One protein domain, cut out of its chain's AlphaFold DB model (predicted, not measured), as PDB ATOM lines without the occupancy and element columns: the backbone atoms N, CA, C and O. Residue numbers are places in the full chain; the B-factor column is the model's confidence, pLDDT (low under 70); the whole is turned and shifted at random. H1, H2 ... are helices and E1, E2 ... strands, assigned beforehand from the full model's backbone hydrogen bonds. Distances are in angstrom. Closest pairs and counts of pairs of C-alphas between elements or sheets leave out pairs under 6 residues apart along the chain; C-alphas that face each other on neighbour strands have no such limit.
ATOM      1  N   LYS A  15       3.058  32.002   3.898       94.94
ATOM      2  CA  LYS A  15       4.318  32.010   3.176       94.94
ATOM      3  C   LYS A  15       4.015  32.240   1.707       94.94
ATOM      4  O   LYS A  15       3.338  31.421   1.080       94.94
ATOM      5  N   TYR A  16       4.483  33.361   1.177       95.06
ATOM      6  CA  TYR A  16       4.255  33.744  -0.208       95.06
ATOM      7  C   TYR A  16       5.382  33.236  -1.096       95.06
ATOM      8  O   TYR A  16       6.547  33.240  -0.697       95.06
ATOM      9  N   TYR A  17       5.016  32.812  -2.301       94.81
ATOM     10  CA  TYR A  17       5.945  32.428  -3.354       94.81
ATOM     11  C   TYR A  17       5.720  33.351  -4.549       94.81
ATOM     12  O   TYR A  17       4.636  33.356  -5.147       94.81
ATOM     13  N   PHE A  18       6.744  34.128  -4.870       93.81
ATOM     14  CA  PHE A  18       6.809  35.035  -6.009       93.81
ATOM     15  C   PHE A  18       7.617  34.392  -7.138       93.81
ATOM     16  O   PHE A  18       8.037  33.238  -7.035       93.81
ATOM     17  N   LYS A  19       7.813  35.108  -8.249       89.81
ATOM     18  CA  LYS A  19       8.493  34.540  -9.426       89.81
ATOM     19  C   LYS A  19       9.919  34.073  -9.131       89.81
ATOM     20  O   LYS A  19      10.316  33.025  -9.630       89.81
ATOM     21  N   ASN A  20      10.652  34.839  -8.327       86.69
ATOM     22  CA  ASN A  20      12.076  34.614  -8.073       86.69
ATOM     23  C   ASN A  20      12.424  34.476  -6.583       86.69
ATOM     24  O   ASN A  20      13.588  34.258  -6.267       86.69
ATOM     25  N   ASP A  27       2.981  36.069  10.282       89.50
ATOM     26  CA  ASP A  27       1.733  36.100  11.039       89.50
ATOM     27  C   ASP A  27       1.198  37.545  11.057       89.50
ATOM     28  O   ASP A  27       1.647  38.377  11.852       89.50
ATOM     29  N   PRO A  28       0.257  37.884  10.166       81.44
ATOM     30  CA  PRO A  28      -0.304  39.232  10.081       81.44
ATOM     31  C   PRO A  28      -1.193  39.593  11.279       81.44
ATOM     32  O   PRO A  28      -1.565  40.758  11.415       81.44
ATOM     33  N   SER A  29      -1.549  38.641  12.151       77.12
ATOM     34  CA  SER A  29      -2.268  38.956  13.389       77.12
ATOM     35  C   SER A  29      -1.347  39.613  14.421       77.12
ATOM     36  O   SER A  29      -1.810  40.436  15.210       77.12
ATOM     37  N   ILE A  30      -0.034  39.348  14.371       78.50
ATOM     38  CA  ILE A  30       0.946  39.933  15.300       78.50
ATOM     39  C   ILE A  30       1.015  41.451  15.142       78.50
ATOM     40  O   ILE A  30       1.052  42.172  16.138       78.50
ATOM     41  N   SER A  31       1.011  41.966  13.909       70.00
ATOM     42  CA  SER A  31       1.054  43.414  13.687       70.00
ATOM     43  C   SER A  31      -0.224  44.094  14.182       70.00
ATOM     44  O   SER A  31      -0.142  45.111  14.871       70.00
ATOM     45  N   VAL A  32      -1.391  43.501  13.916       68.38
ATOM     46  CA  VAL A  32      -2.692  44.004  14.386       68.38
ATOM     47  C   VAL A  32      -2.778  43.963  15.913       68.38
ATOM     48  O   VAL A  32      -3.188  44.949  16.524       68.38
ATOM     49  N   LEU A  33      -2.329  42.871  16.538       69.56
ATOM     50  CA  LEU A  33      -2.278  42.725  17.991       69.56
ATOM     51  C   LEU A  33      -1.359  43.774  18.624       69.56
ATOM     52  O   LEU A  33      -1.771  44.459  19.557       69.56
ATOM     53  N   ASN A  34      -0.149  43.948  18.088       69.38
ATOM     54  CA  ASN A  34       0.816  44.930  18.585       69.38
ATOM     55  C   ASN A  34       0.275  46.362  18.494       69.38
ATOM     56  O   ASN A  34       0.488  47.165  19.402       69.38
ATOM     57  N   VAL A  35      -0.426  46.700  17.407       66.25
ATOM     58  CA  VAL A  35      -1.067  48.013  17.250       66.25
ATOM     59  C   VAL A  35      -2.227  48.166  18.233       66.25
ATOM     60  O   VAL A  35      -2.328  49.200  18.889       66.25
ATOM     61  N   HIS A  36      -3.065  47.141  18.392       66.00
ATOM     62  CA  HIS A  36      -4.196  47.175  19.319       66.00
ATOM     63  C   HIS A  36      -3.755  47.315  20.785       66.00
ATOM     64  O   HIS A  36      -4.334  48.110  21.519       66.00
ATOM     65  N   GLN A  37      -2.698  46.607  21.194       68.38
ATOM     66  CA  GLN A  37      -2.116  46.717  22.537       68.38
ATOM     67  C   GLN A  37      -1.555  48.116  22.820       68.38
ATOM     68  O   GLN A  37      -1.660  48.607  23.941       68.38
ATOM     69  N   LYS A  38      -0.964  48.767  21.810       70.56
ATOM     70  CA  LYS A  38      -0.399  50.119  21.944       70.56
ATOM     71  C   LYS A  38      -1.448  51.224  21.841       70.56
ATOM     72  O   LYS A  38      -1.234  52.307  22.373       70.56
ATOM     73  N   MET A  39      -2.549  50.973  21.136       65.81
ATOM     74  CA  MET A  39      -3.599  51.956  20.860       65.81
ATOM     75  C   MET A  39      -4.991  51.354  21.100       65.81
ATOM     76  O   MET A  39      -5.746  51.121  20.138       65.81
ATOM     77  N   PRO A  40      -5.347  51.094  22.370       61.44
ATOM     78  CA  PRO A  40      -6.679  50.615  22.713       61.44
ATOM     79  C   PRO A  40      -7.743  51.607  22.213       61.44
ATOM     80  O   PRO A  40      -7.517  52.814  22.191       61.44
ATOM     81  N   PHE A  41      -8.901  51.090  21.787       62.16
ATOM     82  CA  PHE A  41     -10.052  51.857  21.263       62.16
ATOM     83  C   PHE A  41      -9.909  52.488  19.865       62.16
ATOM     84  O   PHE A  41     -10.776  53.252  19.446       62.16
ATOM     85  N   THR A  42      -8.876  52.142  19.095       59.62
ATOM     86  CA  THR A  42      -8.749  52.584  17.692       59.62
ATOM     87  C   THR A  42      -9.432  51.631  16.699       59.62
ATOM     88  O   THR A  42      -9.667  50.457  17.000       59.62
ATOM     89  N   HIS A  43      -9.707  52.107  15.472       57.19
ATOM     90  CA  HIS A  43     -10.324  51.333  14.373       57.19
ATOM     91  C   HIS A  43      -9.587  50.027  14.012       57.19
ATOM     92  O   HIS A  43     -10.146  49.172  13.328       57.19
ATOM     93  N   ASN A  44      -8.371  49.824  14.522       56.00
ATOM     94  CA  ASN A  44      -7.617  48.575  14.418       56.00
ATOM     95  C   ASN A  44      -8.327  47.387  15.096       56.00
ATOM     96  O   ASN A  44      -8.129  46.243  14.688       56.00
ATOM     97  N   GLY A  45      -9.218  47.643  16.065       54.97
ATOM     98  CA  GLY A  45     -10.112  46.620  16.619       54.97
ATOM     99  C   GLY A  45     -11.038  45.999  15.564       54.97
ATOM    100  O   GLY A  45     -11.275  44.796  15.595       54.97
ATOM    101  N   ASN A  46     -11.482  46.771  14.563       54.75
ATOM    102  CA  ASN A  46     -12.324  46.253  13.479       54.75
ATOM    103  C   ASN A  46     -11.552  45.309  12.548       54.75
ATOM    104  O   ASN A  46     -12.133  44.359  12.027       54.75
ATOM    105  N   LEU A  47     -10.248  45.541  12.355       60.91
ATOM    106  CA  LEU A  47      -9.390  44.639  11.582       60.91
ATOM    107  C   LEU A  47      -9.197  43.312  12.313       60.91
ATOM    108  O   LEU A  47      -9.363  42.262  11.695       60.91
ATOM    109  N   ALA A  48      -8.941  43.349  13.624       65.62
ATOM    110  CA  ALA A  48      -8.884  42.142  14.447       65.62
ATOM    111  C   ALA A  48     -10.214  41.370  14.388       65.62
ATOM    112  O   ALA A  48     -10.228  40.179  14.087       65.62
ATOM    113  N   VAL A  49     -11.349  42.055  14.567       66.19
ATOM    114  CA  VAL A  49     -12.692  41.453  14.456       66.19
ATOM    115  C   VAL A  49     -12.935  40.865  13.061       66.19
ATOM    116  O   VAL A  49     -13.475  39.765  12.944       66.19
ATOM    117  N   GLY A  50     -12.504  41.547  11.997       67.06
ATOM    118  CA  GLY A  50     -12.599  41.053  10.623       67.06
ATOM    119  C   GLY A  50     -11.789  39.775  10.391       67.06
ATOM    120  O   GLY A  50     -12.305  38.822   9.805       67.06
ATOM    121  N   GLN A  51     -10.556  39.719  10.903       74.44
ATOM    122  CA  GLN A  51      -9.703  38.526  10.847       74.44
ATOM    123  C   GLN A  51     -10.314  37.353  11.630       74.44
ATOM    124  O   GLN A  51     -10.359  36.233  11.117       74.44
ATOM    125  N   TYR A  52     -10.848  37.607  12.827       75.62
ATOM    126  CA  TYR A  52     -11.542  36.593  13.629       75.62
ATOM    127  C   TYR A  52     -12.806  36.067  12.940       75.62
ATOM    128  O   TYR A  52     -13.035  34.859  12.917       75.62
ATOM    129  N   ASN A  53     -13.604  36.944  12.328       79.69
ATOM    130  CA  ASN A  53     -14.796  36.542  11.581       79.69
ATOM    131  C   ASN A  53     -14.425  35.689  10.355       79.69
ATOM    132  O   ASN A  53     -15.061  34.674  10.084       79.69
ATOM    133  N   MET A  54     -13.356  36.045   9.636       84.81
ATOM    134  CA  MET A  54     -12.835  35.225   8.538       84.81
ATOM    135  C   MET A  54     -12.426  33.828   9.024       84.81
ATOM    136  O   MET A  54     -12.836  32.837   8.423       84.81
ATOM    137  N   LEU A  55     -11.669  33.742  10.122       84.19
ATOM    138  CA  LEU A  55     -11.269  32.471  10.734       84.19
ATOM    139  C   LEU A  55     -12.472  31.622  11.154       84.19
ATOM    140  O   LEU A  55     -12.473  30.417  10.919       84.19
ATOM    141  N   TYR A  56     -13.518  32.239  11.706       83.75
ATOM    142  CA  TYR A  56     -14.765  31.547  12.027       83.75
ATOM    143  C   TYR A  56     -15.391  30.892  10.785       83.75
ATOM    144  O   TYR A  56     -15.659  29.691  10.795       83.75
ATOM    145  N   TRP A  57     -15.554  31.636   9.684       85.00
ATOM    146  CA  TRP A  57     -16.126  31.079   8.451       85.00
ATOM    147  C   TRP A  57     -15.250  29.998   7.824       85.00
ATOM    148  O   TRP A  57     -15.776  29.000   7.332       85.00
ATOM    149  N   VAL A  58     -13.923  30.164   7.865       88.06
ATOM    150  CA  VAL A  58     -12.994  29.123   7.411       88.06
ATOM    151  C   VAL A  58     -13.154  27.866   8.263       88.06
ATOM    152  O   VAL A  58     -13.247  26.778   7.702       88.06
ATOM    153  N   LYS A  59     -13.260  27.990   9.589       86.38
ATOM    154  CA  LYS A  59     -13.481  26.846  10.481       86.38
ATOM    155  C   LYS A  59     -14.771  26.109  10.136       86.38
ATOM    156  O   LYS A  59     -14.735  24.895   9.965       86.38
ATOM    157  N   CYS A  60     -15.881  26.833   9.978       84.81
ATOM    158  CA  CYS A  60     -17.163  26.244   9.584       84.81
ATOM    159  C   CYS A  60     -17.048  25.476   8.261       84.81
ATOM    160  O   CYS A  60     -17.540  24.355   8.146       84.81
ATOM    161  N   ASP A  61     -16.370  26.057   7.271       87.12
ATOM    162  CA  ASP A  61     -16.155  25.397   5.987       87.12
ATOM    163  C   ASP A  61     -15.324  24.114   6.137       87.12
ATOM    164  O   ASP A  61     -15.679  23.100   5.532       87.12
ATOM    165  N   LEU A  62     -14.266  24.135   6.951       85.31
ATOM    166  CA  LEU A  62     -13.378  22.989   7.168       85.31
ATOM    167  C   LEU A  62     -14.019  21.877   8.001       85.31
ATOM    168  O   LEU A  62     -13.866  20.715   7.642       85.31
ATOM    169  N   ASP A  63     -14.779  22.204   9.048       84.75
ATOM    170  CA  ASP A  63     -15.484  21.206   9.866       84.75
ATOM    171  C   ASP A  63     -16.566  20.461   9.062       84.75
ATOM    172  O   ASP A  63     -16.909  19.327   9.385       84.75
ATOM    173  N   THR A  64     -17.092  21.070   7.991       82.94
ATOM    174  CA  THR A  64     -18.074  20.419   7.099       82.94
ATOM    175  C   THR A  64     -17.447  19.486   6.061       82.94
ATOM    176  O   THR A  64     -18.172  18.896   5.257       82.94
ATOM    177  N   LEU A  65     -16.118  19.383   6.015       79.44
ATOM    178  CA  LEU A  65     -15.404  18.616   5.005       79.44
ATOM    179  C   LEU A  65     -14.560  17.516   5.664       79.44
ATOM    180  O   LEU A  65     -13.946  17.753   6.701       79.44
ATOM    181  N   PRO A  66     -14.473  16.319   5.058       77.38
ATOM    182  CA  PRO A  66     -13.667  15.220   5.581       77.38
ATOM    183  C   PRO A  66     -12.185  15.441   5.245       77.38
ATOM    184  O   PRO A  66     -11.598  14.714   4.446       77.38
ATOM    185  N   ILE A  67     -11.596  16.506   5.787       76.06
ATOM    186  CA  ILE A  67     -10.218  16.908   5.500       76.06
ATOM    187  C   ILE A  67      -9.331  16.546   6.687       76.06
ATOM    188  O   ILE A  67      -9.637  16.959   7.809       76.06
ATOM    189  N   PRO A  68      -8.224  15.817   6.460       73.75
ATOM    190  CA  PRO A  68      -7.291  15.487   7.525       73.75
ATOM    191  C   PRO A  68      -6.619  16.753   8.073       73.75
ATOM    192  O   PRO A  68      -6.166  17.611   7.315       73.75
ATOM    193  N   THR A  69      -6.538  16.845   9.397       72.19
ATOM    194  CA  THR A  69      -5.846  17.915  10.138       72.19
ATOM    195  C   THR A  69      -4.326  17.727  10.165       72.19
ATOM    196  O   THR A  69      -3.571  18.661  10.410       72.19
ATOM    197  N   ASP A  70      -3.847  16.526   9.856       70.12
ATOM    198  CA  ASP A  70      -2.465  16.136  10.166       70.12
ATOM    199  C   ASP A  70      -1.559  16.172   8.926       70.12
ATOM    200  O   ASP A  70      -0.381  15.824   8.980       70.12
ATOM    201  N   GLN A  71      -2.115  16.564   7.776       74.75
ATOM    202  CA  GLN A  71      -1.442  16.515   6.484       74.75
ATOM    203  C   GLN A  71      -1.543  17.848   5.756       74.75
ATOM    204  O   GLN A  71      -2.531  18.575   5.855       74.75
ATOM    205  N   ALA A  72      -0.512  18.152   4.970       79.69
ATOM    206  CA  ALA A  72      -0.554  19.302   4.091       79.69
ATOM    207  C   ALA A  72      -1.560  19.066   2.952       79.69
ATOM    208  O   ALA A  72      -1.446  18.130   2.160       79.69
ATOM    209  N   ILE A  73      -2.538  19.955   2.854       83.44
ATOM    210  CA  ILE A  73      -3.624  19.920   1.889       83.44
ATOM    211  C   ILE A  73      -3.175  20.679   0.645       83.44
ATOM    212  O   ILE A  73      -2.956  21.892   0.679       83.44
ATOM    213  N   ASN A  74      -3.066  19.994  -0.490       81.75
ATOM    214  CA  ASN A  74      -2.912  20.687  -1.765       81.75
ATOM    215  C   ASN A  74      -4.267  21.268  -2.177       81.75
ATOM    216  O   ASN A  74      -5.144  20.534  -2.630       81.75
ATOM    217  N   PHE A  75      -4.430  22.585  -2.049       79.06
ATOM    218  CA  PHE A  75      -5.701  23.266  -2.313       79.06
ATOM    219  C   PHE A  75      -6.247  23.011  -3.730       79.06
ATOM    220  O   PHE A  75      -7.458  23.011  -3.951       79.06
ATOM    221  N   GLN A  76      -5.370  22.738  -4.702       79.44
ATOM    222  CA  GLN A  76      -5.783  22.449  -6.076       79.44
ATOM    223  C   GLN A  76      -6.517  21.114  -6.217       79.44
ATOM    224  O   GLN A  76      -7.399  21.004  -7.070       79.44
ATOM    225  N   ASN A  77      -6.216  20.148  -5.347       79.62
ATOM    226  CA  ASN A  77      -6.778  18.797  -5.390       79.62
ATOM    227  C   ASN A  77      -8.183  18.715  -4.779       79.62
ATOM    228  O   ASN A  77      -8.818  17.668  -4.843       79.62
ATOM    229  N   TYR A  78      -8.694  19.816  -4.222       77.19
ATOM    230  CA  TYR A  78      -9.998  19.863  -3.568       77.19
ATOM    231  C   TYR A  78     -10.888  20.939  -4.205       77.19
ATOM    232  O   TYR A  78     -11.059  22.025  -3.647       77.19
ATOM    233  N   PRO A  79     -11.517  20.660  -5.364       81.69
ATOM    234  CA  PRO A  79     -12.398  21.616  -6.037       81.69
ATOM    235  C   PRO A  79     -13.545  22.122  -5.154       81.69
ATOM    236  O   PRO A  79     -13.994  23.255  -5.318       81.69
ATOM    237  N   VAL A  80     -14.000  21.304  -4.197       82.75
ATOM    238  CA  VAL A  80     -15.042  21.682  -3.233       82.75
ATOM    239  C   VAL A  80     -14.612  22.859  -2.353       82.75
ATOM    240  O   VAL A  80     -15.434  23.728  -2.076       82.75
ATOM    241  N   LEU A  81     -13.325  22.951  -1.992       80.56
ATOM    242  CA  LEU A  81     -12.792  24.040  -1.166       80.56
ATOM    243  C   LEU A  81     -12.859  25.389  -1.877       80.56
ATOM    244  O   LEU A  81     -13.098  26.412  -1.243       80.56
ATOM    245  N   LYS A  82     -12.732  25.400  -3.206       78.94
ATOM    246  CA  LYS A  82     -12.791  26.627  -4.013       78.94
ATOM    247  C   LYS A  82     -14.181  27.272  -4.026       78.94
ATOM    248  O   LYS A  82     -14.305  28.426  -4.417       78.94
ATOM    249  N   LYS A  83     -15.224  26.537  -3.623       83.38
ATOM    250  CA  LYS A  83     -16.615  27.018  -3.568       83.38
ATOM    251  C   LYS A  83     -17.039  27.478  -2.170       83.38
ATOM    252  O   LYS A  83     -18.145  27.985  -2.004       83.38
ATOM    253  N   LYS A  84     -16.190  27.269  -1.164       88.12
ATOM    254  CA  LYS A  84     -16.479  27.547   0.243       88.12
ATOM    255  C   LYS A  84     -16.181  29.014   0.561       88.12
ATOM    256  O   LYS A  84     -15.141  29.550   0.175       88.12
ATOM    257  N   ARG A  85     -17.133  29.698   1.202       86.00
ATOM    258  CA  ARG A  85     -17.140  31.166   1.313       86.00
ATOM    259  C   ARG A  85     -16.000  31.689   2.183       86.00
ATOM    260  O   ARG A  85     -15.362  32.665   1.800       86.00
ATOM    261  N   GLY A  86     -15.733  31.056   3.318       86.44
ATOM    262  CA  GLY A  86     -14.624  31.396   4.206       86.44
ATOM    263  C   GLY A  86     -13.276  31.259   3.506       86.44
ATOM    264  O   GLY A  86     -12.436  32.149   3.607       86.44
ATOM    265  N   LEU A  87     -13.091  30.208   2.706       87.31
ATOM    266  CA  LEU A  87     -11.851  30.002   1.946       87.31
ATOM    267  C   LEU A  87     -11.680  30.998   0.793       87.31
ATOM    268  O   LEU A  87     -10.560  31.430   0.521       87.31
ATOM    269  N   LEU A  88     -12.772  31.427   0.156       86.38
ATOM    270  CA  LEU A  88     -12.742  32.530  -0.810       86.38
ATOM    271  C   LEU A  88     -12.367  33.865  -0.148       86.38
ATOM    272  O   LEU A  88     -11.573  34.623  -0.704       86.38
ATOM    273  N   LEU A  89     -12.896  34.144   1.048       87.94
ATOM    274  CA  LEU A  89     -12.510  35.324   1.828       87.94
ATOM    275  C   LEU A  89     -11.026  35.278   2.200       87.94
ATOM    276  O   LEU A  89     -10.321  36.264   1.993       87.94
ATOM    277  N   LEU A  90     -10.543  34.122   2.665       88.81
ATOM    278  CA  LEU A  90      -9.135  33.904   2.991       88.81
ATOM    279  C   LEU A  90      -8.230  34.129   1.779       88.81
ATOM    280  O   LEU A  90      -7.212  34.805   1.898       88.81
ATOM    281  N   LYS A  91      -8.629  33.646   0.599       88.50
ATOM    282  CA  LYS A  91      -7.925  33.913  -0.661       88.50
ATOM    283  C   LYS A  91      -7.808  35.397  -0.953       88.50
ATOM    284  O   LYS A  91      -6.691  35.897  -1.093       88.50
ATOM    285  N   ASN A  92      -8.927  36.109  -0.976       88.38
ATOM    286  CA  ASN A  92      -8.922  37.544  -1.255       88.38
ATOM    287  C   ASN A  92      -8.080  38.314  -0.231       88.38
ATOM    288  O   ASN A  92      -7.317  39.205  -0.601       88.38
ATOM    289  N   TYR A  93      -8.173  37.930   1.044       88.50
ATOM    290  CA  TYR A  93      -7.374  38.513   2.112       88.50
ATOM    291  C   TYR A  93      -5.873  38.268   1.905       88.50
ATOM    292  O   TYR A  93      -5.093  39.217   1.936       88.50
ATOM    293  N   THR A  94      -5.460  37.025   1.630       89.94
ATOM    294  CA  THR A  94      -4.045  36.690   1.395       89.94
ATOM    295  C   THR A  94      -3.452  37.411   0.193       89.94
ATOM    296  O   THR A  94      -2.334  37.914   0.297       89.94
ATOM    297  N   GLU A  95      -4.184  37.500  -0.922       90.12
ATOM    298  CA  GLU A  95      -3.735  38.238  -2.106       90.12
ATOM    299  C   GLU A  95      -3.641  39.744  -1.834       90.12
ATOM    300  O   GLU A  95      -2.656  40.376  -2.217       90.12
ATOM    301  N   GLY A  96      -4.645  40.322  -1.166       88.06
ATOM    302  CA  GLY A  96      -4.652  41.739  -0.806       88.06
ATOM    303  C   GLY A  96      -3.511  42.098   0.143       88.06
ATOM    304  O   GLY A  96      -2.823  43.094  -0.070       88.06
ATOM    305  N   TYR A  97      -3.257  41.250   1.141       88.81
ATOM    306  CA  TYR A  97      -2.145  41.428   2.070       88.81
ATOM    307  C   TYR A  97      -0.792  41.379   1.352       88.81
ATOM    308  O   TYR A  97       0.062  42.223   1.618       88.81
ATOM    309  N   ALA A  98      -0.602  40.441   0.417       90.19
ATOM    310  CA  ALA A  98       0.641  40.346  -0.342       90.19
ATOM    311  C   ALA A  98       0.894  41.600  -1.189       90.19
ATOM    312  O   ALA A  98       1.975  42.178  -1.121       90.19
ATOM    313  N   ARG A  99      -0.127  42.068  -1.917       90.06
ATOM    314  CA  ARG A  99      -0.027  43.290  -2.727       90.06
ATOM    315  C   ARG A  99       0.283  44.518  -1.878       90.06
ATOM    316  O   ARG A  99       1.089  45.337  -2.283       90.06
ATOM    317  N   LEU A 100      -0.329  44.634  -0.700       88.06
ATOM    318  CA  LEU A 100      -0.102  45.776   0.184       88.06
ATOM    319  C   LEU A 100       1.325  45.811   0.754       88.06
ATOM    320  O   LEU A 100       1.877  46.893   0.918       88.06
ATOM    321  N   ASN A 101       1.903  44.653   1.090       88.50
ATOM    322  CA  ASN A 101       3.181  44.587   1.811       88.50
ATOM    323  C   ASN A 101       4.399  44.327   0.910       88.50
ATOM    324  O   ASN A 101       5.513  44.639   1.318       88.50
ATOM    325  N   PHE A 102       4.202  43.755  -0.281       90.56
ATOM    326  CA  PHE A 102       5.287  43.376  -1.198       90.56
ATOM    327  C   PHE A 102       5.161  44.003  -2.588       90.56
ATOM    328  O   PHE A 102       6.037  43.784  -3.415       90.56
ATOM    329  N   ASP A 103       4.076  44.736  -2.863       90.62
ATOM    330  CA  ASP A 103       3.774  45.331  -4.176       90.62
ATOM    331  C   ASP A 103       3.776  44.317  -5.343       90.62
ATOM    332  O   ASP A 103       3.922  44.654  -6.514       90.62
ATOM    333  N   GLU A 104       3.577  43.032  -5.031       90.00
ATOM    334  CA  GLU A 104       3.581  41.940  -6.003       90.00
ATOM    335  C   GLU A 104       2.406  40.984  -5.758       90.00
ATOM    336  O   GLU A 104       1.983  40.726  -4.624       90.00
ATOM    337  N   LYS A 105       1.854  40.427  -6.843       90.75
ATOM    338  CA  LYS A 105       0.868  39.346  -6.753       90.75
ATOM    339  C   LYS A 105       1.597  38.005  -6.566       90.75
ATOM    340  O   LYS A 105       2.363  37.623  -7.449       90.75
ATOM    341  N   PRO A 106       1.311  37.235  -5.502       92.44
ATOM    342  CA  PRO A 106       1.949  35.941  -5.297       92.44
ATOM    343  C   PRO A 106       1.500  34.929  -6.360       92.44
ATOM    344  O   PRO A 106       0.333  34.894  -6.757       92.44
ATOM    345  N   ILE A 107       2.419  34.061  -6.791       93.12
ATOM    346  CA  ILE A 107       2.123  32.927  -7.686       93.12
ATOM    347  C   ILE A 107       1.347  31.853  -6.928       93.12
ATOM    348  O   ILE A 107       0.463  31.192  -7.481       93.12
ATOM    349  N   SER A 108       1.708  31.652  -5.663       92.12
ATOM    350  CA  SER A 108       0.995  30.789  -4.734       92.12
ATOM    351  C   SER A 108       1.296  31.185  -3.297       92.12
ATOM    352  O   SER A 108       2.302  31.839  -3.017       92.12
ATOM    353  N   THR A 109       0.430  30.755  -2.389       92.75
ATOM    354  CA  THR A 109       0.603  30.962  -0.952       92.75
ATOM    355  C   THR A 109       0.540  29.611  -0.248       92.75
ATOM    356  O   THR A 109      -0.278  28.760  -0.599       92.75
ATOM    357  N   SER A 110       1.412  29.383   0.729       93.62
ATOM    358  CA  SER A 110       1.179  28.356   1.746       93.62
ATOM    359  C   SER A 110       0.553  29.009   2.966       93.62
ATOM    360  O   SER A 110       0.994  30.078   3.388       93.62
ATOM    361  N   ILE A 111      -0.488  28.389   3.504       92.50
ATOM    362  CA  ILE A 111      -1.250  28.913   4.633       92.50
ATOM    363  C   ILE A 111      -1.218  27.883   5.748       92.50
ATOM    364  O   ILE A 111      -1.611  26.740   5.544       92.50
ATOM    365  N   GLU A 112      -0.791  28.300   6.928       92.25
ATOM    366  CA  GLU A 112      -0.961  27.547   8.164       92.25
ATOM    367  C   GLU A 112      -2.109  28.186   8.942       92.25
ATOM    368  O   GLU A 112      -2.093  29.395   9.163       92.25
ATOM    369  N   ILE A 113      -3.103  27.395   9.336       90.25
ATOM    370  CA  ILE A 113      -4.207  27.826  10.191       90.25
ATOM    371  C   ILE A 113      -4.144  27.010  11.470       90.25
ATOM    372  O   ILE A 113      -4.139  25.781  11.418       90.25
ATOM    373  N   ASP A 114      -4.087  27.701  12.596       89.44
ATOM    374  CA  ASP A 114      -4.020  27.110  13.924       89.44
ATOM    375  C   ASP A 114      -5.275  27.519  14.696       89.44
ATOM    376  O   ASP A 114      -5.516  28.710  14.906       89.44
ATOM    377  N   TYR A 115      -6.096  26.536  15.052       87.38
ATOM    378  CA  TYR A 115      -7.238  26.689  15.939       87.38
ATOM    379  C   TYR A 115      -6.852  26.095  17.283       87.38
ATOM    380  O   TYR A 115      -6.977  24.886  17.471       87.38
ATOM    381  N   ARG A 116      -6.388  26.921  18.218       87.00
ATOM    382  CA  ARG A 116      -5.966  26.449  19.535       87.00
ATOM    383  C   ARG A 116      -7.076  26.662  20.546       87.00
ATOM    384  O   ARG A 116      -7.456  27.799  20.806       87.00
ATOM    385  N   HIS A 117      -7.582  25.595  21.150       85.88
ATOM    386  CA  HIS A 117      -8.518  25.743  22.259       85.88
ATOM    387  C   HIS A 117      -7.747  26.113  23.535       85.88
ATOM    388  O   HIS A 117      -6.719  25.516  23.860       85.88
ATOM    389  N   VAL A 118      -8.221  27.137  24.244       82.50
ATOM    390  CA  VAL A 118      -7.531  27.741  25.395       82.50
ATOM    391  C   VAL A 118      -7.525  26.796  26.600       82.50
ATOM    392  O   VAL A 118      -6.570  26.800  27.373       82.50
ATOM    393  N   PHE A 119      -8.564  25.968  26.743       83.94
ATOM    394  CA  PHE A 119      -8.766  25.120  27.925       83.94
ATOM    395  C   PHE A 119      -8.523  23.624  27.682       83.94
ATOM    396  O   PHE A 119      -8.224  22.905  28.629       83.94
ATOM    397  N   ASP A 120      -8.631  23.155  26.437       85.38
ATOM    398  CA  ASP A 120      -8.507  21.733  26.078       85.38
ATOM    399  C   ASP A 120      -7.639  21.565  24.824       85.38
ATOM    400  O   ASP A 120      -8.132  21.707  23.706       85.38
ATOM    401  N   PRO A 121      -6.348  21.241  24.976       82.75
ATOM    402  CA  PRO A 121      -5.447  21.045  23.848       82.75
ATOM    403  C   PRO A 121      -5.927  20.006  22.825       82.75
ATOM    404  O   PRO A 121      -5.576  20.137  21.654       82.75
ATOM    405  N   ASN A 122      -6.739  19.019  23.223       83.88
ATOM    406  CA  ASN A 122      -7.198  17.947  22.332       83.88
ATOM    407  C   ASN A 122      -8.214  18.431  21.289       83.88
ATOM    408  O   ASN A 122      -8.376  17.798  20.248       83.88
ATOM    409  N   GLU A 123      -8.871  19.566  21.533       82.75
ATOM    410  CA  GLU A 123      -9.760  20.208  20.556       82.75
ATOM    411  C   GLU A 123      -9.011  21.125  19.579       82.75
ATOM    412  O   GLU A 123      -9.618  21.707  18.672       82.75
ATOM    413  N   SER A 124      -7.693  21.270  19.744       85.25
ATOM    414  CA  SER A 124      -6.894  22.115  18.866       85.25
ATOM    415  C   SER A 124      -6.701  21.454  17.505       85.25
ATOM    416  O   SER A 124      -6.384  20.270  17.408       85.25
ATOM    417  N   LYS A 125      -6.868  22.227  16.432       87.25
ATOM    418  CA  LYS A 125      -6.723  21.746  15.055       87.25
ATOM    419  C   LYS A 125      -5.743  22.611  14.291       87.25
ATOM    420  O   LYS A 125      -5.844  23.834  14.304       87.25
ATOM    421  N   LYS A 126      -4.860  21.964  13.540       88.62
ATOM    422  CA  LYS A 126      -3.957  22.629  12.607       88.62
ATOM    423  C   LYS A 126      -4.337  22.248  11.182       88.62
ATOM    424  O   LYS A 126      -4.712  21.115  10.923       88.62
ATOM    425  N   TYR A 127      -4.250  23.195  10.259       88.56
ATOM    426  CA  TYR A 127      -4.426  22.945   8.831       88.56
ATOM    427  C   TYR A 127      -3.296  23.620   8.071       88.56
ATOM    428  O   TYR A 127      -2.992  24.788   8.314       88.56
ATOM    429  N   ILE A 128      -2.679  22.902   7.137       89.31
ATOM    430  CA  ILE A 128      -1.628  23.455   6.280       89.31
ATOM    431  C   ILE A 128      -2.093  23.331   4.838       89.31
ATOM    432  O   ILE A 128      -2.205  22.228   4.319       89.31
ATOM    433  N   PHE A 129      -2.358  24.451   4.178       87.62
ATOM    434  CA  PHE A 129      -2.668  24.498   2.756       87.62
ATOM    435  C   PHE A 129      -1.417  24.850   1.969       87.62
ATOM    436  O   PHE A 129      -0.838  25.913   2.171       87.62
ATOM    437  N   ASN A 130      -1.044  23.998   1.020       85.62
ATOM    438  CA  ASN A 130      -0.003  24.287   0.041       85.62
ATOM    439  C   ASN A 130      -0.637  24.691  -1.292       85.62
ATOM    440  O   ASN A 130      -1.728  24.228  -1.646       85.62
ATOM    441  N   ASN A 131       0.083  25.506  -2.065       81.88
ATOM    442  CA  ASN A 131      -0.334  25.945  -3.399       81.88
ATOM    443  C   ASN A 131      -1.729  26.600  -3.419       81.88
ATOM    444  O   ASN A 131      -2.527  26.378  -4.339       81.88
ATOM    445  N   PHE A 132      -2.023  27.398  -2.394       81.00
ATOM    446  CA  PHE A 132      -3.244  28.184  -2.309       81.00
ATOM    447  C   PHE A 132      -3.200  29.273  -3.389       81.00
ATOM    448  O   PHE A 132      -2.268  30.084  -3.417       81.00
ATOM    449  N   LYS A 133      -4.151  29.219  -4.328       78.94
ATOM    450  CA  LYS A 133      -4.242  30.099  -5.503       78.94
ATOM    451  C   LYS A 133      -5.673  30.505  -5.783       78.94
ATOM    452  O   LYS A 133      -6.617  29.739  -5.486       78.94
TER     453      LYS A 133
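AT A GLANCE: This is residues 15 to 20 and 27 to 133 of the 133 residues of an uncharacterized protein of Putridiphycobacter roseus (UniProt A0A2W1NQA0). A sheet, in which the long hairpin of E3 and E4 has short E1 and E2 at its two edges, has H3 crossing over one face; H2 packs on H3 and on the sheet with its later part. The earlier part of H2 reaches beyond the sheet and makes a helical hairpin with H1, which forms an arm off the sheet, with residues 38 to 43 sticking out at its tip. The printed part has 113 residues, with three named helices and four named strands in the order E1, H1, H2, E2, H3, E3, E4. The mixed sheet has the order E1, E3, E4, E2, and the class is mixed, helices and strands. The whole is compact, with a radius of gyration of the C-alphas of 15.0 A, and flat, with spans of 42 by 42 by 22 A.

HOW THE PARTS SIT: E1, residues 15 to 17, is an edge strand and the antiparallel neighbour of E3, residues 108 to 117, at 171 degrees; N 15 and O 110 are within hydrogen-bond range at 2.9 A. E3 and E4, residues 125 to 132, form a hairpin, antiparallel at 172 degrees, with N 111 and O 129 at 2.8 A and N 127 and O 113 at 2.8 A. E2, residues 72 to 74, the other edge strand, is parallel to E4 at 36 degrees, with N 73 and O 128 at 2.7 A. The sheet is twisted, its C-alphas lying up to 4.1 A off the best plane. H3, residues 85 to 102, is on the sheet at a height of 10.0 A, over E1 and E3, and runs across the strands, at 70 degrees to E1 on the local plane. H2, residues 44 to 63, is on the sheet too, and the two helices on one face of it make two layers. H2 touches H3 with its residues 54 to 61 alone, opposite ways at a steep tilt of 44 degrees; the closest C-alphas, of Val 58 and Gly 86, are 4.3 A apart. H1, residues 28 to 38, is not on the sheet. H1 and H2 form a helical hairpin and touch, the closest C-alphas being those of His 36 and Asn 44 at 6.1 A. They run opposite ways at 35.4 degrees, only just a steep tilt. H1 and H3 are apart. Each O i to N i+4 pair is within hydrogen-bond range in H2 and H3, and 6 of 7 are in H1.

IN THESE COORDINATES: E1 begins at C-alpha 15, (4.318, 32.010, 3.176). H1 is 16.1 A long. H2 measures 28.8 A, from C-alpha 44 at (-7.617, 48.575, 14.418). H3 measures 25.7 A, E3 29.1 A and E4 18.8 A; E4 ends at C-alpha 132, (-3.244, 28.184, -2.309).

THE WHOLE: The two C-alphas farthest apart, of Asn 20 and Phe 119, are 42.7 A apart. Residues 21 to 26 are not printed, and C-alphas 20 and 27 are 21.8 A apart across this cut. Of the links that are printed whole, none is long. The mean pLDDT of the printed part is 81.6, and residues 32 to 37 and 39 to 50 are under 70.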